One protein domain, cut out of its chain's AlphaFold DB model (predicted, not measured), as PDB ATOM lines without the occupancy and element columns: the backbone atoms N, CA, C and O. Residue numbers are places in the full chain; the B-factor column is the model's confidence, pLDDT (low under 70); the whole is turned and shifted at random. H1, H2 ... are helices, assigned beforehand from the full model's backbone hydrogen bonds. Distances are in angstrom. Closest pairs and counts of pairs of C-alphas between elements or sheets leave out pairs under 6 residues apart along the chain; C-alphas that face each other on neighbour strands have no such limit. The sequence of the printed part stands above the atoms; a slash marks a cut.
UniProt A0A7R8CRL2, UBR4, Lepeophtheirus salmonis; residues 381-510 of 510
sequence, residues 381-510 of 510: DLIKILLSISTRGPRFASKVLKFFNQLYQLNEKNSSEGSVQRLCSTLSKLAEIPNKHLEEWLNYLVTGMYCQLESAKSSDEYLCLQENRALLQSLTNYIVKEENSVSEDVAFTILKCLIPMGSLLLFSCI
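What this domain is: This is residues 381 to 510 of the 510 residues of the protein "UBR4" of Lepeophtheirus salmonis (UniProt A0A7R8CRL2). Six crossed helices fold into two triangular halves, one of H1, H2 and H3, the other of H4, H5 and H6. The halves pack on each other helix by helix, H1 on H4, H2 on H5 and H3 on H6, with H1 and H5 on opposite sides of the body. The printed part has 130 residues, with six named helices in the order H1 to H6 and no named strand; the class is all helix. The whole is compact, with a radius of gyration of the C-alphas of 15.1 A and spans of 46 by 32 by 24 A.

Where its parts are: H1, residues 383 to 391, begins with C-alpha 383 at (-14.562, -50.915, -36.581). H2, residues 394 to 413, is 28.2 A long from first to last C-alpha. H3 holds residues 418 to 431 and is 21.7 A long. H4, residues 435 to 454, is 27.9 A long. H5, residues 459 to 480, is the longest helix, with 22 residues and 32.0 A; its C-alpha 459 is at (-34.808, -28.405, -34.245). H6, residues 488 to 508, is 29.9 A long, has a kink of 41 degrees near residue 500, and ends with C-alpha 508 at (-22.825, -30.447, -57.226).

How they stand to each other: H1 and H2 form a helical hairpin at a shallow tilt of 27 degrees, opposite ways; their closest C-alphas, of Ile 389 and Ala 397, are 5.0 A apart. H3 touches H1 with residues 426 to 430 alone, closest at Leu 427 to Ile 383, C-alphas 6.5 A apart. H3 also touches H2, with C-alphas 420 and 411 closest at 5.8 A. H4 touches H1 at a steep tilt of 47 degrees, the same way, with the C-alphas of Trp 441 and Ser 390 closest at 5.2 A. H4 and H5 form a helical hairpin at a tilt of 38 degrees, only just steep, with the C-alphas of Leu 453 and Tyr 462 closest at 5.9 A. H5 touches H2 with 21 pairs of C-alphas within 8 A, closest at Asn 468 and Ser 398, 5.3 A; their tilt of 36 degrees is only just steep. H6 touches H3, H4 and H5, its C-alpha 490 being 4.7 A from C-alpha 431, the closest pair with H3. H1 and H5 are apart, as are H2 and H6. Every O i to N i+4 pair is within hydrogen-bond range in H2 and H5, against 5 of 10 in H3, 14 of 16 in H4, 15 of 17 in H6 and 2 of 5 in H1, where 4 of 6 O i to N i+3 pairs are.

The domain as a whole: The C-alphas farthest apart, of Ser 416 and Ile 510, are 49.2 A apart. The printed part has no cut and ends at the chain's last residue. No link is long; H5 to H6 is short, the others tight. Mean pLDDT of the printed part is 79.0, with 22 residues under 70, among them 450 to 455, 482 to 485 and 502 to 510.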
ATOM      1  N   ASP A 381     -14.364 -57.280 -34.142       87.44
ATOM      2  CA  ASP A 381     -13.966 -56.039 -34.808       87.44
ATOM      3  C   ASP A 381     -14.777 -54.835 -34.327       87.44
ATOM      4  O   ASP A 381     -15.959 -54.676 -34.648       87.44
ATOM      5  N   LEU A 382     -14.107 -53.935 -33.603       90.31
ATOM      6  CA  LEU A 382     -14.692 -52.674 -33.145       90.31
ATOM      7  C   LEU A 382     -15.064 -51.745 -34.314       90.31
ATOM      8  O   LEU A 382     -16.060 -51.026 -34.243       90.31
ATOM      9  N   ILE A 383     -14.307 -51.780 -35.417       87.94
ATOM     10  CA  ILE A 383     -14.562 -50.915 -36.581       87.94
ATOM     11  C   ILE A 383     -15.903 -51.230 -37.242       87.94
ATOM     12  O   ILE A 383     -16.539 -50.321 -37.765       87.94
ATOM     13  N   LYS A 384     -16.397 -52.472 -37.173       88.00
ATOM     14  CA  LYS A 384     -17.714 -52.801 -37.735       88.00
ATOM     15  C   LYS A 384     -18.841 -51.987 -37.079       88.00
ATOM     16  O   LYS A 384     -19.803 -51.639 -37.755       88.00
ATOM     17  N   ILE A 385     -18.689 -51.599 -35.805       90.25
ATOM     18  CA  ILE A 385     -19.616 -50.677 -35.121       90.25
ATOM     19  C   ILE A 385     -19.495 -49.256 -35.689       90.25
ATOM     20  O   ILE A 385     -20.496 -48.574 -35.869       90.25
ATOM     21  N   LEU A 386     -18.280 -48.798 -36.005       88.38
ATOM     22  CA  LEU A 386     -18.079 -47.492 -36.643       88.38
ATOM     23  C   LEU A 386     -18.721 -47.451 -38.035       88.38
ATOM     24  O   LEU A 386     -19.382 -46.475 -38.387       88.38
ATOM     25  N   LEU A 387     -18.555 -48.525 -38.808       86.19
ATOM     26  CA  LEU A 387     -19.123 -48.645 -40.148       86.19
ATOM     27  C   LEU A 387     -20.650 -48.757 -40.136       86.19
ATOM     28  O   LEU A 387     -21.293 -48.299 -41.076       86.19
ATOM     29  N   SER A 388     -21.254 -49.299 -39.072       86.19
ATOM     30  CA  SER A 388     -22.711 -49.476 -39.008       86.19
ATOM     31  C   SER A 388     -23.493 -48.156 -38.977       86.19
ATOM     32  O   SER A 388     -24.682 -48.148 -39.304       86.19
ATOM     33  N   ILE A 389     -22.826 -47.029 -38.698       86.38
ATOM     34  CA  ILE A 389     -23.397 -45.675 -38.736       86.38
ATOM     35  C   ILE A 389     -24.092 -45.362 -40.070       86.38
ATOM     36  O   ILE A 389     -25.132 -44.710 -40.064       86.38
ATOM     37  N   SER A 390     -23.556 -45.826 -41.204       79.81
ATOM     38  CA  SER A 390     -24.123 -45.521 -42.529       79.81
ATOM     39  C   SER A 390     -25.443 -46.233 -42.818       79.81
ATOM     40  O   SER A 390     -26.175 -45.850 -43.727       79.81
ATOM     41  N   THR A 391     -25.756 -47.266 -42.036       77.88
ATOM     42  CA  THR A 391     -26.955 -48.099 -42.199       77.88
ATOM     43  C   THR A 391     -28.064 -47.760 -41.201       77.88
ATOM     44  O   THR A 391     -29.144 -48.347 -41.254       77.88
ATOM     45  N   ARG A 392     -27.800 -46.829 -40.278       83.44
ATOM     46  CA  ARG A 392     -28.649 -46.492 -39.129       83.44
ATOM     47  C   ARG A 392     -28.915 -44.978 -39.100       83.44
ATOM     48  O   ARG A 392     -28.379 -44.218 -39.903       83.44
ATOM     49  N   GLY A 393     -29.786 -44.532 -38.207       82.50
ATOM     50  CA  GLY A 393     -30.193 -43.143 -38.055       82.50
ATOM     51  C   GLY A 393     -29.151 -42.240 -37.373       82.50
ATOM     52  O   GLY A 393     -28.131 -42.685 -36.833       82.50
ATOM     53  N   PRO A 394     -29.400 -40.917 -37.371       84.44
ATOM     54  CA  PRO A 394     -28.430 -39.924 -36.914       84.44
ATOM     55  C   PRO A 394     -28.200 -39.932 -35.397       84.44
ATOM     56  O   PRO A 394     -27.121 -39.562 -34.935       84.44
ATOM     57  N   ARG A 395     -29.173 -40.375 -34.596       87.12
ATOM     58  CA  ARG A 395     -29.011 -40.460 -33.135       87.12
ATOM     59  C   ARG A 395     -28.073 -41.592 -32.732       87.12
ATOM     60  O   ARG A 395     -27.168 -41.370 -31.928       87.12
ATOM     61  N   PHE A 396     -28.215 -42.759 -33.358       90.25
ATOM     62  CA  PHE A 396     -27.260 -43.853 -33.211       90.25
ATOM     63  C   PHE A 396     -25.856 -43.431 -33.656       90.25
ATOM     64  O   PHE A 396     -24.893 -43.625 -32.912       90.25
ATOM     65  N   ALA A 397     -25.750 -42.761 -34.811       89.31
ATOM     66  CA  ALA A 397     -24.490 -42.194 -35.291       89.31
ATOM     67  C   ALA A 397     -23.815 -41.312 -34.229       89.31
ATOM     68  O   ALA A 397     -22.627 -41.473 -33.952       89.31
ATOM     69  N   SER A 398     -24.588 -40.438 -33.577       90.81
ATOM     70  CA  SER A 398     -24.104 -39.576 -32.494       90.81
ATOM     71  C   SER A 398     -23.482 -40.369 -31.352       90.81
ATOM     72  O   SER A 398     -22.368 -40.070 -30.923       90.81
ATOM     73  N   LYS A 399     -24.171 -41.413 -30.882       93.62
ATOM     74  CA  LYS A 399     -23.709 -42.255 -29.771       93.62
ATOM     75  C   LYS A 399     -22.418 -42.991 -30.115       93.62
ATOM     76  O   LYS A 399     -21.482 -42.974 -29.319       93.62
ATOM     77  N   VAL A 400     -22.328 -43.571 -31.313       93.44
ATOM     78  CA  VAL A 400     -21.107 -44.259 -31.765       93.44
ATOM     79  C   VAL A 400     -19.946 -43.271 -31.883       93.44
ATOM     80  O   VAL A 400     -18.855 -43.532 -31.380       93.44
ATOM     81  N   LEU A 401     -20.173 -42.100 -32.482       91.19
ATOM     82  CA  LEU A 401     -19.136 -41.078 -32.616       91.19
ATOM     83  C   LEU A 401     -18.672 -40.529 -31.261       91.19
ATOM     84  O   LEU A 401     -17.474 -40.300 -31.093       91.19
ATOM     85  N   LYS A 402     -19.576 -40.349 -30.289       93.75
ATOM     86  CA  LYS A 402     -19.225 -39.965 -28.909       93.75
ATOM     87  C   LYS A 402     -18.346 -41.013 -28.244       93.75
ATOM     88  O   LYS A 402     -17.277 -40.662 -27.752       93.75
ATOM     89  N   PHE A 403     -18.733 -42.286 -28.331       94.88
ATOM     90  CA  PHE A 403     -17.950 -43.404 -27.808       94.88
ATOM     91  C   PHE A 403     -16.506 -43.394 -28.343       94.88
ATOM     92  O   PHE A 403     -15.551 -43.441 -27.565       94.88
ATOM     93  N   PHE A 404     -16.328 -43.264 -29.662       92.44
ATOM     94  CA  PHE A 404     -14.994 -43.217 -30.267       92.44
ATOM     95  C   PHE A 404     -14.217 -41.955 -29.873       92.44
ATOM     96  O   PHE A 404     -13.047 -42.049 -29.509       92.44
ATOM     97  N   ASN A 405     -14.850 -40.780 -29.869       91.25
ATOM     98  CA  ASN A 405     -14.192 -39.548 -29.428       91.25
ATOM     99  C   ASN A 405     -13.732 -39.624 -27.966       91.25
ATOM    100  O   ASN A 405     -12.616 -39.211 -27.654       91.25
ATOM    101  N   GLN A 406     -14.545 -40.193 -27.075       92.31
ATOM    102  CA  GLN A 406     -14.163 -40.404 -25.681       92.31
ATOM    103  C   GLN A 406     -12.990 -41.379 -25.553       92.31
ATOM    104  O   GLN A 406     -12.069 -41.120 -24.778       92.31
ATOM    105  N   LEU A 407     -12.984 -42.467 -26.328       90.50
ATOM    106  CA  LEU A 407     -11.872 -43.416 -26.366       90.50
ATOM    107  C   LEU A 407     -10.547 -42.717 -26.724       90.50
ATOM    108  O   LEU A 407      -9.538 -42.934 -26.050       90.50
ATOM    109  N   TYR A 408     -10.552 -41.828 -27.719       87.50
ATOM    110  CA  TYR A 408      -9.349 -41.097 -28.127       87.50
ATOM    111  C   TYR A 408      -8.920 -40.040 -27.121       87.50
ATOM    112  O   TYR A 408      -7.742 -39.966 -26.778       87.50
ATOM    113  N   GLN A 409      -9.865 -39.278 -26.569       88.50
ATOM    114  CA  GLN A 409      -9.562 -38.331 -25.494       88.50
ATOM    115  C   GLN A 409      -8.950 -39.035 -24.276       88.50
ATOM    116  O   GLN A 409      -8.083 -38.478 -23.603       88.50
ATOM    117  N   LEU A 410      -9.383 -40.264 -23.978       87.44
ATOM    118  CA  LEU A 410      -8.785 -41.078 -22.923       87.44
ATOM    119  C   LEU A 410      -7.367 -41.532 -23.274       87.44
ATOM    120  O   LEU A 410      -6.524 -41.547 -22.381       87.44
ATOM    121  N   ASN A 411      -7.088 -41.857 -24.537       85.56
ATOM    122  CA  ASN A 411      -5.743 -42.211 -24.992       85.56
ATOM    123  C   ASN A 411      -4.766 -41.028 -24.888       85.56
ATOM    124  O   ASN A 411      -3.622 -41.199 -24.468       85.56
ATOM    125  N   GLU A 412      -5.230 -39.817 -25.217       83.88
ATOM    126  CA  GLU A 412      -4.437 -38.588 -25.080       83.88
ATOM    127  C   GLU A 412      -4.165 -38.240 -23.613       83.88
ATOM    128  O   GLU A 412      -3.067 -37.816 -23.263       83.88
ATOM    129  N   LYS A 413      -5.154 -38.434 -22.731       84.75
ATOM    130  CA  LYS A 413      -5.008 -38.145 -21.296       84.75
ATOM    131  C   LYS A 413      -4.198 -39.208 -20.550       84.75
ATOM    132  O   LYS A 413      -3.523 -38.877 -19.582       84.75
ATOM    133  N   ASN A 414      -4.281 -40.472 -20.970       77.94
ATOM    134  CA  ASN A 414      -3.711 -41.627 -20.271       77.94
ATOM    135  C   ASN A 414      -2.865 -42.500 -21.210       77.94
ATOM    136  O   ASN A 414      -3.086 -43.706 -21.325       77.94
ATOM    137  N   SER A 415      -1.862 -41.909 -21.859       69.94
ATOM    138  CA  SER A 415      -1.026 -42.591 -22.862       69.94
ATOM    139  C   SER A 415      -0.155 -43.736 -22.316       69.94
ATOM    140  O   SER A 415       0.564 -44.367 -23.077       69.94
ATOM    141  N   SER A 416      -0.193 -44.028 -21.013       71.38
ATOM    142  CA  SER A 416       0.464 -45.194 -20.406       71.38
ATOM    143  C   SER A 416      -0.436 -46.437 -20.329       71.38
ATOM    144  O   SER A 416       0.047 -47.530 -20.025       71.38
ATOM    145  N   GLU A 417      -1.741 -46.306 -20.594       81.06
ATOM    146  CA  GLU A 417      -2.690 -47.412 -20.472       81.06
ATOM    147  C   GLU A 417      -2.754 -48.246 -21.765       81.06
ATOM    148  O   GLU A 417      -3.457 -47.918 -22.723       81.06
ATOM    149  N   GLY A 418      -2.056 -49.388 -21.777       83.06
ATOM    150  CA  GLY A 418      -1.955 -50.235 -22.970       83.06
ATOM    151  C   GLY A 418      -3.287 -50.783 -23.513       83.06
ATOM    152  O   GLY A 418      -3.367 -51.085 -24.700       83.06
ATOM    153  N   SER A 419      -4.339 -50.920 -22.691       85.94
ATOM    154  CA  SER A 419      -5.687 -51.319 -23.150       85.94
ATOM    155  C   SER A 419      -6.304 -50.285 -24.087       85.94
ATOM    156  O   SER A 419      -6.835 -50.645 -25.133       85.94
ATOM    157  N   VAL A 420      -6.209 -49.002 -23.736       86.25
ATOM    158  CA  VAL A 420      -6.785 -47.907 -24.529       86.25
ATOM    159  C   VAL A 420      -6.006 -47.715 -25.822       86.25
ATOM    160  O   VAL A 420      -6.615 -47.588 -26.881       86.25
ATOM    161  N   GLN A 421      -4.675 -47.786 -25.758       85.38
ATOM    162  CA  GLN A 421      -3.823 -47.721 -26.946       85.38
ATOM    163  C   GLN A 421      -4.165 -48.817 -27.956       85.38
ATOM    164  O   GLN A 421      -4.303 -48.530 -29.145       85.38
ATOM    165  N   ARG A 422      -4.352 -50.060 -27.490       87.62
ATOM    166  CA  ARG A 422      -4.747 -51.182 -28.353       87.62
ATOM    167  C   ARG A 422      -6.132 -50.983 -28.951       87.62
ATOM    168  O   ARG A 422      -6.288 -51.132 -30.161       87.62
ATOM    169  N   LEU A 423      -7.110 -50.560 -28.152       87.00
ATOM    170  CA  LEU A 423      -8.441 -50.225 -28.661       87.00
ATOM    171  C   LEU A 423      -8.375 -49.141 -29.745       87.00
ATOM    172  O   LEU A 423      -8.975 -49.321 -30.802       87.00
ATOM    173  N   CYS A 424      -7.581 -48.087 -29.544       86.06
ATOM    174  CA  CYS A 424      -7.366 -47.042 -30.548       86.06
ATOM    175  C   CYS A 424      -6.651 -47.570 -31.798       86.06
ATOM    176  O   CYS A 424      -7.031 -47.218 -32.911       86.06
ATOM    177  N   SER A 425      -5.661 -48.455 -31.631       83.50
ATOM    178  CA  SER A 425      -4.937 -49.069 -32.753       83.50
ATOM    179  C   SER A 425      -5.832 -49.931 -33.641       83.50
ATOM    180  O   SER A 425      -5.496 -50.141 -34.805       83.50
ATOM    181  N   THR A 426      -6.997 -50.362 -33.136       83.19
ATOM    182  CA  THR A 426      -8.000 -51.087 -33.926       83.19
ATOM    183  C   THR A 426      -8.409 -50.297 -35.161       83.19
ATOM    184  O   THR A 426      -8.638 -50.928 -36.181       83.19
ATOM    185  N   LEU A 427      -8.407 -48.954 -35.129       80.50
ATOM    186  CA  LEU A 427      -8.649 -48.120 -36.315       80.50
ATOM    187  C   LEU A 427      -7.711 -48.417 -37.486       80.50
ATOM    188  O   LEU A 427      -8.091 -48.166 -38.622       80.50
ATOM    189  N   SER A 428      -6.517 -48.958 -37.240       80.06
ATOM    190  CA  SER A 428      -5.587 -49.321 -38.310       80.06
ATOM    191  C   SER A 428      -6.199 -50.332 -39.282       80.06
ATOM    192  O   SER A 428      -5.923 -50.258 -40.476       80.06
ATOM    193  N   LYS A 429      -7.128 -51.194 -38.825       82.19
ATOM    194  CA  LYS A 429      -7.831 -52.122 -39.729       82.19
ATOM    195  C   LYS A 429      -8.807 -51.414 -40.681       82.19
ATOM    196  O   LYS A 429      -9.311 -52.042 -41.602       82.19
ATOM    197  N   LEU A 430      -9.068 -50.111 -40.520       78.44
ATOM    198  CA  LEU A 430      -9.830 -49.324 -41.498       78.44
ATOM    199  C   LEU A 430      -9.113 -49.271 -42.856       78.44
ATOM    200  O   LEU A 430      -9.782 -49.207 -43.882       78.44
ATOM    201  N   ALA A 431      -7.778 -49.368 -42.866       75.81
ATOM    202  CA  ALA A 431      -6.988 -49.493 -44.091       75.81
ATOM    203  C   ALA A 431      -7.156 -50.862 -44.783       75.81
ATOM    204  O   ALA A 431      -6.917 -50.985 -45.981       75.81
ATOM    205  N   GLU A 432      -7.577 -51.893 -44.045       80.56
ATOM    206  CA  GLU A 432      -7.760 -53.261 -44.550       80.56
ATOM    207  C   GLU A 432      -9.178 -53.501 -45.103       80.56
ATOM    208  O   GLU A 432      -9.432 -54.506 -45.770       80.56
ATOM    209  N   ILE A 433     -10.116 -52.585 -44.841       78.94
ATOM    210  CA  ILE A 433     -11.516 -52.711 -45.258       78.94
ATOM    211  C   ILE A 433     -11.653 -52.448 -46.766       78.94
ATOM    212  O   ILE A 433     -11.053 -51.507 -47.286       78.94
ATOM    213  N   PRO A 434     -12.476 -53.229 -47.499       77.44
ATOM    214  CA  PRO A 434     -12.687 -53.002 -48.923       77.44
ATOM    215  C   PRO A 434     -13.186 -51.581 -49.214       77.44
ATOM    216  O   PRO A 434     -14.214 -51.166 -48.672       77.44
ATOM    217  N   ASN A 435     -12.515 -50.885 -50.143       75.75
ATOM    218  CA  ASN A 435     -12.793 -49.482 -50.485       75.75
ATOM    219  C   ASN A 435     -14.277 -49.195 -50.733       75.75
ATOM    220  O   ASN A 435     -14.762 -48.162 -50.307       75.75
ATOM    221  N   LYS A 436     -15.030 -50.123 -51.339       76.50
ATOM    222  CA  LYS A 436     -16.466 -49.944 -51.606       76.50
ATOM    223  C   LYS A 436     -17.291 -49.679 -50.334       76.50
ATOM    224  O   LYS A 436     -18.106 -48.763 -50.314       76.50
ATOM    225  N   HIS A 437     -17.069 -50.452 -49.270       74.88
ATOM    226  CA  HIS A 437     -17.797 -50.270 -48.007       74.88
ATOM    227  C   HIS A 437     -17.377 -48.972 -47.311       74.88
ATOM    228  O   HIS A 437     -18.205 -48.281 -46.716       74.88
ATOM    229  N   LEU A 438     -16.091 -48.619 -47.413       78.12
ATOM    230  CA  LEU A 438     -15.569 -47.367 -46.877       78.12
ATOM    231  C   LEU A 438     -16.104 -46.151 -47.648       78.12
ATOM    232  O   LEU A 438     -16.445 -45.147 -47.034       78.12
ATOM    233  N   GLU A 439     -16.232 -46.248 -48.972       78.50
ATOM    234  CA  GLU A 439     -16.840 -45.233 -49.834       78.50
ATOM    235  C   GLU A 439     -18.320 -45.027 -49.502       78.50
ATOM    236  O   GLU A 439     -18.742 -43.887 -49.343       78.50
ATOM    237  N   GLU A 440     -19.103 -46.098 -49.330       78.69
ATOM    238  CA  GLU A 440     -20.512 -46.013 -48.910       78.69
ATOM    239  C   GLU A 440     -20.656 -45.336 -47.538       78.69
ATOM    240  O   GLU A 440     -21.514 -44.469 -47.346       78.69
ATOM    241  N   TRP A 441     -19.775 -45.681 -46.597       83.38
ATOM    242  CA  TRP A 441     -19.736 -45.063 -45.276       83.38
ATOM    243  C   TRP A 441     -19.366 -43.576 -45.336       83.38
ATOM    244  O   TRP A 441     -20.080 -42.736 -44.791       83.38
ATOM    245  N   LEU A 442     -18.297 -43.225 -46.052       78.38
ATOM    246  CA  LEU A 442     -17.864 -41.839 -46.242       78.38
ATOM    247  C   LEU A 442     -18.913 -41.009 -46.992       78.38
ATOM    248  O   LEU A 442     -19.158 -39.866 -46.620       78.38
ATOM    249  N   ASN A 443     -19.585 -41.577 -47.993       79.12
ATOM    250  CA  ASN A 443     -20.646 -40.897 -48.732       79.12
ATOM    251  C   ASN A 443     -21.844 -40.575 -47.825       79.12
ATOM    252  O   ASN A 443     -22.405 -39.480 -47.896       79.12
ATOM    253  N   TYR A 444     -22.205 -41.478 -46.907       79.06
ATOM    254  CA  TYR A 444     -23.212 -41.180 -45.887       79.06
ATOM    255  C   TYR A 444     -22.786 -40.009 -44.988       79.06
ATOM    256  O   TYR A 444     -23.577 -39.098 -44.745       79.06
ATOM    257  N   LEU A 445     -21.533 -39.992 -44.532       75.31
ATOM    258  CA  LEU A 445     -21.032 -38.944 -43.638       75.31
ATOM    259  C   LEU A 445     -20.870 -37.579 -44.318       75.31
ATOM    260  O   LEU A 445     -21.131 -36.547 -43.701       75.31
ATOM    261  N   VAL A 446     -20.429 -37.561 -45.577       71.44
ATOM    262  CA  VAL A 446     -20.079 -36.331 -46.305       71.44
ATOM    263  C   VAL A 446     -21.247 -35.789 -47.123       71.44
ATOM    264  O   VAL A 446     -21.430 -34.580 -47.177       71.44
ATOM    265  N   THR A 447     -22.067 -36.644 -47.727       68.50
ATOM    266  CA  THR A 447     -23.195 -36.204 -48.562       68.50
ATOM    267  C   THR A 447     -24.521 -36.474 -47.856       68.50
ATOM    268  O   THR A 447     -25.349 -35.571 -47.739       68.50
ATOM    269  N   GLY A 448     -24.702 -37.669 -47.283       67.19
ATOM    270  CA  GLY A 448     -25.932 -38.054 -46.577       67.19
ATOM    271  C   GLY A 448     -26.278 -37.121 -45.414       67.19
ATOM    272  O   GLY A 448     -27.369 -36.554 -45.378       67.19
ATOM    273  N   MET A 449     -25.332 -36.869 -44.507       70.06
ATOM    274  CA  MET A 449     -25.526 -35.944 -43.384       70.06
ATOM    275  C   MET A 449     -25.654 -34.474 -43.815       70.06
ATOM    276  O   MET A 449     -26.131 -33.642 -43.038       70.06
ATOM    277  N   TYR A 450     -25.217 -34.119 -45.028       66.56
ATOM    278  CA  TYR A 450     -25.410 -32.778 -45.578       66.56
ATOM    279  C   TYR A 450     -26.812 -32.570 -46.120       66.56
ATOM    280  O   TYR A 450     -27.496 -31.656 -45.660       66.56
ATOM    281  N   CYS A 451     -27.288 -33.490 -46.952       64.94
ATOM    282  CA  CYS A 451     -28.665 -33.482 -47.430       64.94
ATOM    283  C   CYS A 451     -29.678 -33.620 -46.277       64.94
ATOM    284  O   CYS A 451     -30.715 -32.961 -46.270       64.94
ATOM    285  N   GLN A 452     -29.371 -34.430 -45.256       68.38
ATOM    286  CA  GLN A 452     -30.241 -34.582 -44.084       68.38
ATOM    287  C   GLN A 452     -30.366 -33.292 -43.267       68.38
ATOM    288  O   GLN A 452     -31.454 -33.009 -42.771       68.38
ATOM    289  N   LEU A 453     -29.303 -32.482 -43.172       67.69
ATOM    290  CA  LEU A 453     -29.333 -31.211 -42.438       67.69
ATOM    291  C   LEU A 453     -30.311 -30.208 -43.063       67.69
ATOM    292  O   LEU A 453     -31.026 -29.516 -42.344       67.69
ATOM    293  N   GLU A 454     -30.346 -30.148 -44.395       66.12
ATOM    294  CA  GLU A 454     -31.244 -29.269 -45.156       66.12
ATOM    295  C   GLU A 454     -32.707 -29.727 -45.081       66.12
ATOM    296  O   GLU A 454     -33.624 -28.916 -45.179       66.12
ATOM    297  N   SER A 455     -32.925 -31.027 -44.863       67.69
ATOM    298  CA  SER A 455     -34.250 -31.653 -44.765       67.69
ATOM    299  C   SER A 455     -34.723 -31.924 -43.327       67.69
ATOM    300  O   SER A 455     -35.739 -32.600 -43.139       67.69
ATOM    301  N   ALA A 456     -33.996 -31.426 -42.319       71.31
ATOM    302  CA  ALA A 456     -34.262 -31.707 -40.910       71.31
ATOM    303  C   ALA A 456     -35.695 -31.307 -40.528       71.31
ATOM    304  O   ALA A 456     -36.124 -30.167 -40.723       71.31
ATOM    305  N   LYS A 457     -36.450 -32.251 -39.961       73.56
ATOM    306  CA  LYS A 457     -37.883 -32.072 -39.679       73.56
ATOM    307  C   LYS A 457     -38.135 -31.396 -38.334       73.56
ATOM    308  O   LYS A 457     -39.254 -30.970 -38.059       73.56
ATOM    309  N   SER A 458     -37.113 -31.319 -37.482       80.56
ATOM    310  CA  SER A 458     -37.189 -30.729 -36.146       80.56
ATOM    311  C   SER A 458     -35.886 -30.033 -35.750       80.56
ATOM    312  O   SER A 458     -34.807 -30.375 -36.239       80.56
ATOM    313  N   SER A 459     -35.982 -29.083 -34.813       80.12
ATOM    314  CA  SER A 459     -34.808 -28.405 -34.245       80.12
ATOM    315  C   SER A 459     -33.852 -29.383 -33.548       80.12
ATOM    316  O   SER A 459     -32.640 -29.208 -33.629       80.12
ATOM    317  N   ASP A 460     -34.377 -30.421 -32.894       80.31
ATOM    318  CA  ASP A 460     -33.562 -31.420 -32.188       80.31
ATOM    319  C   ASP A 460     -32.768 -32.304 -33.158       80.31
ATOM    320  O   ASP A 460     -31.613 -32.643 -32.905       80.31
ATOM    321  N   GLU A 461     -33.372 -32.666 -34.292       79.88
ATOM    322  CA  GLU A 461     -32.708 -33.420 -35.358       79.88
ATOM    323  C   GLU A 461     -31.583 -32.600 -36.002       79.88
ATOM    324  O   GLU A 461     -30.482 -33.115 -36.192       79.88
ATOM    325  N   TYR A 462     -31.820 -31.307 -36.244       82.44
ATOM    326  CA  TYR A 462     -30.799 -30.390 -36.749       82.44
ATOM    327  C   TYR A 462     -29.594 -30.290 -35.797       82.44
ATOM    328  O   TYR A 462     -28.449 -30.437 -36.230       82.44
ATOM    329  N   LEU A 463     -29.842 -30.100 -34.495       84.75
ATOM    330  CA  LEU A 463     -28.783 -30.036 -33.480       84.75
ATOM    331  C   LEU A 463     -27.992 -31.347 -33.390       84.75
ATOM    332  O   LEU A 463     -26.766 -31.315 -33.311       84.75
ATOM    333  N   CYS A 464     -28.672 -32.495 -33.452       84.56
ATOM    334  CA  CYS A 464     -28.030 -33.810 -33.445       84.56
ATOM    335  C   CYS A 464     -27.102 -33.996 -34.655       84.56
ATOM    336  O   CYS A 464     -25.949 -34.396 -34.503       84.56
ATOM    337  N   LEU A 465     -27.567 -33.652 -35.856       83.94
ATOM    338  CA  LEU A 465     -26.748 -33.754 -37.061       83.94
ATOM    339  C   LEU A 465     -25.551 -32.786 -37.035       83.94
ATOM    340  O   LEU A 465     -24.459 -33.144 -37.483       83.94
ATOM    341  N   GLN A 466     -25.724 -31.579 -36.483       84.62
ATOM    342  CA  GLN A 466     -24.632 -30.622 -36.297       84.62
ATOM    343  C   GLN A 466     -23.585 -31.142 -35.299       84.62
ATOM    344  O   GLN A 466     -22.385 -31.049 -35.565       84.62
ATOM    345  N   GLU A 467     -24.021 -31.726 -34.181       87.38
ATOM    346  CA  GLU A 467     -23.137 -32.366 -33.204       87.38
ATOM    347  C   GLU A 467     -22.346 -33.513 -33.848       87.38
ATOM    348  O   GLU A 467     -21.127 -33.589 -33.695       87.38
ATOM    349  N   ASN A 468     -23.005 -34.353 -34.647       87.25
ATOM    350  CA  ASN A 468     -22.344 -35.449 -35.350       87.25
ATOM    351  C   ASN A 468     -21.239 -34.947 -36.287       87.25
ATOM    352  O   ASN A 468     -20.164 -35.542 -36.331       87.25
ATOM    353  N   ARG A 469     -21.451 -33.826 -36.991       84.81
ATOM    354  CA  ARG A 469     -20.394 -33.208 -37.812       84.81
ATOM    355  C   ARG A 469     -19.198 -32.767 -36.975       84.81
ATOM    356  O   ARG A 469     -18.064 -33.031 -37.365       84.81
ATOM    357  N   ALA A 470     -19.433 -32.129 -35.831       86.56
ATOM    358  CA  ALA A 470     -18.351 -31.719 -34.935       86.56
ATOM    359  C   ALA A 470     -17.567 -32.933 -34.398       86.56
ATOM    360  O   ALA A 470     -16.336 -32.921 -34.361       86.56
ATOM    361  N   LEU A 471     -18.265 -34.019 -34.051       87.56
ATOM    362  CA  LEU A 471     -17.645 -35.266 -33.598       87.56
ATOM    363  C   LEU A 471     -16.832 -35.957 -34.703       87.56
ATOM    364  O   LEU A 471     -15.768 -36.506 -34.419       87.56
ATOM    365  N   LEU A 472     -17.291 -35.910 -35.955       85.12
ATOM    366  CA  LEU A 472     -16.545 -36.418 -37.114       85.12
ATOM    367  C   LEU A 472     -15.292 -35.595 -37.403       85.12
ATOM    368  O   LEU A 472     -14.247 -36.162 -37.723       85.12
ATOM    369  N   GLN A 473     -15.368 -34.271 -37.267       85.06
ATOM    370  CA  GLN A 473     -14.196 -33.404 -37.387       85.06
ATOM    371  C   GLN A 473     -13.158 -33.742 -36.312       85.06
ATOM    372  O   GLN A 473     -11.982 -33.893 -36.626       85.06
ATOM    373  N   SER A 474     -13.594 -33.942 -35.066       86.56
ATOM    374  CA  SER A 474     -12.719 -34.371 -33.969       86.56
ATOM    375  C   SER A 474     -12.083 -35.745 -34.233       86.56
ATOM    376  O   SER A 474     -10.870 -35.898 -34.085       86.56
ATOM    377  N   LEU A 475     -12.862 -36.716 -34.726       84.62
ATOM    378  CA  LEU A 475     -12.362 -38.027 -35.156       84.62
ATOM    379  C   LEU A 475     -11.295 -37.900 -36.256       84.62
ATOM    380  O   LEU A 475     -10.239 -38.519 -36.176       84.62
ATOM    381  N   THR A 476     -11.563 -37.080 -37.272       82.81
ATOM    382  CA  THR A 476     -10.653 -36.868 -38.406       82.81
ATOM    383  C   THR A 476      -9.356 -36.202 -37.951       82.81
ATOM    384  O   THR A 476      -8.273 -36.655 -38.310       82.81
ATOM    385  N   ASN A 477      -9.450 -35.175 -37.100       84.25
ATOM    386  CA  ASN A 477      -8.286 -34.499 -36.525       84.25
ATOM    387  C   ASN A 477      -7.415 -35.461 -35.715       84.25
ATOM    388  O   ASN A 477      -6.192 -35.371 -35.780       84.25
ATOM    389  N   TYR A 478      -8.033 -36.388 -34.978       80.88
ATOM    390  CA  TYR A 478      -7.289 -37.416 -34.262       80.88
ATOM    391  C   TYR A 478      -6.539 -38.340 -35.225       80.88
ATOM    392  O   TYR A 478      -5.350 -38.548 -35.017       80.88
ATOM    393  N   ILE A 479      -7.187 -38.840 -36.290       80.50
ATOM    394  CA  ILE A 479      -6.578 -39.754 -37.281       80.50
ATOM    395  C   ILE A 479      -5.374 -39.120 -37.997       80.50
ATOM    396  O   ILE A 479      -4.400 -39.813 -38.270       80.50
ATOM    397  N   VAL A 480      -5.421 -37.818 -38.288       78.19
ATOM    398  CA  VAL A 480      -4.374 -37.103 -39.050       78.19
ATOM    399  C   VAL A 480      -3.205 -36.628 -38.166       78.19
ATOM    400  O   VAL A 480      -2.193 -36.151 -38.671       78.19
ATOM    401  N   LYS A 481      -3.310 -36.742 -36.838       78.94
ATOM    402  CA  LYS A 481      -2.279 -36.279 -35.896       78.94
ATOM    403  C   LYS A 481      -1.014 -37.154 -35.958       78.94
ATOM    404  O   LYS A 481      -1.112 -38.367 -35.833       78.94
ATOM    405  N   GLU A 482       0.165 -36.530 -36.045       58.91
ATOM    406  CA  GLU A 482       1.471 -37.202 -36.244       58.91
ATOM    407  C   GLU A 482       1.905 -38.154 -35.103       58.91
ATOM    408  O   GLU A 482       2.694 -39.064 -35.326       58.91
ATOM    409  N   GLU A 483       1.381 -37.987 -33.880       62.19
ATOM    410  CA  GLU A 483       1.718 -38.810 -32.701       62.19
ATOM    411  C   GLU A 483       0.507 -39.610 -32.188       62.19
ATOM    412  O   GLU A 483       0.118 -39.512 -31.020       62.19
ATOM    413  N   ASN A 484      -0.151 -40.374 -33.059       66.88
ATOM    414  CA  ASN A 484      -1.253 -41.252 -32.664       66.88
ATOM    415  C   ASN A 484      -0.893 -42.740 -32.853       66.88
ATOM    416  O   ASN A 484       0.125 -43.100 -33.436       66.88
ATOM    417  N   SER A 485      -1.720 -43.631 -32.303       63.53
ATOM    418  CA  SER A 485      -1.541 -45.086 -32.428       63.53
ATOM    419  C   SER A 485      -2.198 -45.683 -33.684       63.53
ATOM    420  O   SER A 485      -2.426 -46.893 -33.729       63.53
ATOM    421  N   VAL A 486      -2.561 -44.850 -34.663       72.38
ATOM    422  CA  VAL A 486      -3.280 -45.227 -35.888       72.38
ATOM    423  C   VAL A 486      -2.301 -45.171 -37.065       72.38
ATOM    424  O   VAL A 486      -1.561 -44.206 -37.198       72.38
ATOM    425  N   SER A 487      -2.270 -46.198 -37.923       72.69
ATOM    426  CA  SER A 487      -1.369 -46.189 -39.092       72.69
ATOM    427  C   SER A 487      -1.676 -45.022 -40.046       72.69
ATOM    428  O   SER A 487      -2.845 -44.768 -40.353       72.69
ATOM    429  N   GLU A 488      -0.635 -44.383 -40.595       74.75
ATOM    430  CA  GLU A 488      -0.744 -43.381 -41.674       74.75
ATOM    431  C   GLU A 488      -1.497 -43.931 -42.902       74.75
ATOM    432  O   GLU A 488      -2.190 -43.189 -43.606       74.75
ATOM    433  N   ASP A 489      -1.448 -45.252 -43.113       75.25
ATOM    434  CA  ASP A 489      -2.171 -45.948 -44.183       75.25
ATOM    435  C   ASP A 489      -3.686 -45.724 -44.114       75.25
ATOM    436  O   ASP A 489      -4.368 -45.717 -45.143       75.25
ATOM    437  N   VAL A 490      -4.235 -45.506 -42.914       78.69
ATOM    438  CA  VAL A 490      -5.659 -45.202 -42.726       78.69
ATOM    439  C   VAL A 490      -5.998 -43.852 -43.345       78.69
ATOM    440  O   VAL A 490      -6.961 -43.752 -44.108       78.69
ATOM    441  N   ALA A 491      -5.193 -42.824 -43.070       77.81
ATOM    442  CA  ALA A 491      -5.384 -41.496 -43.644       77.81
ATOM    443  C   ALA A 491      -5.262 -41.543 -45.175       77.81
ATOM    444  O   ALA A 491      -6.105 -40.982 -45.880       77.81
ATOM    445  N   PHE A 492      -4.280 -42.284 -45.702       78.38
ATOM    446  CA  PHE A 492      -4.120 -42.475 -47.145       78.38
ATOM    447  C   PHE A 492      -5.318 -43.199 -47.781       78.38
ATOM    448  O   PHE A 492      -5.809 -42.786 -48.834       78.38
ATOM    449  N   THR A 493      -5.828 -44.251 -47.137       78.56
ATOM    450  CA  THR A 493      -6.971 -45.037 -47.633       78.56
ATOM    451  C   THR A 493      -8.262 -44.218 -47.632       78.56
ATOM    452  O   THR A 493      -8.990 -44.218 -48.629       78.56
ATOM    453  N   ILE A 494      -8.516 -43.445 -46.568       80.44
ATOM    454  CA  ILE A 494      -9.646 -42.507 -46.501       80.44
ATOM    455  C   ILE A 494      -9.531 -41.460 -47.615       80.44
ATOM    456  O   ILE A 494     -10.493 -41.248 -48.351       80.44
ATOM    457  N   LEU A 495      -8.357 -40.842 -47.794       79.31
ATOM    458  CA  LEU A 495      -8.129 -39.853 -48.854       79.31
ATOM    459  C   LEU A 495      -8.371 -40.444 -50.245       79.31
ATOM    460  O   LEU A 495      -9.036 -39.819 -51.068       79.31
ATOM    461  N   LYS A 496      -7.895 -41.666 -50.501       80.88
ATOM    462  CA  LYS A 496      -8.105 -42.363 -51.775       80.88
ATOM    463  C   LYS A 496      -9.588 -42.574 -52.083       80.88
ATOM    464  O   LYS A 496      -9.989 -42.369 -53.226       80.88
ATOM    465  N   CYS A 497     -10.389 -42.930 -51.078       77.88
ATOM    466  CA  CYS A 497     -11.840 -43.080 -51.218       77.88
ATOM    467  C   CYS A 497     -12.550 -41.723 -51.377       77.88
ATOM    468  O   CYS A 497     -13.537 -41.621 -52.099       77.88
ATOM    469  N   LEU A 498     -12.038 -40.656 -50.750       76.31
ATOM    470  CA  LEU A 498     -12.597 -39.304 -50.855       76.31
ATOM    471  C   LEU A 498     -12.314 -38.616 -52.197       76.31
ATOM    472  O   LEU A 498     -13.119 -37.783 -52.602       76.31
ATOM    473  N   ILE A 499     -11.226 -38.939 -52.907       77.69
ATOM    474  CA  ILE A 499     -10.886 -38.304 -54.200       77.69
ATOM    475  C   ILE A 499     -12.034 -38.422 -55.231       77.69
ATOM    476  O   ILE A 499     -12.447 -37.387 -55.765       77.69
ATOM    477  N   PRO A 500     -12.606 -39.618 -55.496       72.06
ATOM    478  CA  PRO A 500     -13.782 -39.756 -56.356       72.06
ATOM    479  C   PRO A 500     -14.981 -38.926 -55.879       72.06
ATOM    480  O   PRO A 500     -15.621 -38.251 -56.685       72.06
ATOM    481  N   MET A 501     -15.262 -38.906 -54.573       71.38
ATOM    482  CA  MET A 501     -16.377 -38.141 -53.997       71.38
ATOM    483  C   MET A 501     -16.174 -36.626 -54.083       71.38
ATOM    484  O   MET A 501     -17.117 -35.896 -54.374       71.38
ATOM    485  N   GLY A 502     -14.945 -36.142 -53.894       65.25
ATOM    486  CA  GLY A 502     -14.598 -34.728 -54.020       65.25
ATOM    487  C   GLY A 502     -14.880 -34.188 -55.420       65.25
ATOM    488  O   GLY A 502     -15.358 -33.065 -55.556       65.25
ATOM    489  N   SER A 503     -14.673 -35.009 -56.456       65.31
ATOM    490  CA  SER A 503     -15.049 -34.638 -57.823       65.31
ATOM    491  C   SER A 503     -16.565 -34.447 -57.973       65.31
ATOM    492  O   SER A 503     -16.993 -33.460 -58.563       65.31
ATOM    493  N   LEU A 504     -17.382 -35.313 -57.361       62.59
ATOM    494  CA  LEU A 504     -18.844 -35.201 -57.369       62.59
ATOM    495  C   LEU A 504     -19.340 -33.991 -56.567       62.59
ATOM    496  O   LEU A 504     -20.218 -33.278 -57.043       62.59
ATOM    497  N   LEU A 505     -18.748 -33.719 -55.400       61.41
ATOM    498  CA  LEU A 505     -19.093 -32.562 -54.565       61.41
ATOM    499  C   LEU A 505     -18.793 -31.237 -55.271       61.41
ATOM    500  O   LEU A 505     -19.621 -30.326 -55.257       61.41
ATOM    501  N   LEU A 506     -17.642 -31.148 -55.944       59.81
ATOM    502  CA  LEU A 506     -17.275 -29.990 -56.761       59.81
ATOM    503  C   LEU A 506     -18.222 -29.797 -57.953       59.81
ATOM    504  O   LEU A 506     -18.495 -28.657 -58.316       59.81
ATOM    505  N   PHE A 507     -18.752 -30.880 -58.532       56.47
ATOM    506  CA  PHE A 507     -19.767 -30.813 -59.588       56.47
ATOM    507  C   PHE A 507     -21.164 -30.433 -59.073       56.47
ATOM    508  O   PHE A 507     -21.907 -29.799 -59.811       56.47
ATOM    509  N   SER A 508     -21.530 -30.795 -57.838       52.03
ATOM    510  CA  SER A 508     -22.825 -30.447 -57.226       52.03
ATOM    511  C   SER A 508     -22.880 -29.053 -56.586       52.03
ATOM    512  O   SER A 508     -23.958 -28.595 -56.220       52.03
ATOM    513  N   CYS A 509     -21.732 -28.388 -56.414       40.72
ATOM    514  CA  CYS A 509     -21.634 -27.007 -55.922       40.72
ATOM    515  C   CYS A 509     -21.591 -25.950 -57.048       40.72
ATOM    516  O   CYS A 509     -21.386 -24.769 -56.755       40.72
ATOM    517  N   ILE A 510     -21.773 -26.363 -58.306       36.75
ATOM    518  CA  ILE A 510     -22.042 -25.505 -59.474       36.75
ATOM    519  C   ILE A 510     -23.524 -25.654 -59.805       36.75
ATOM    520  O   ILE A 510     -24.162 -24.614 -60.087       36.75
TER     521      ILE A 510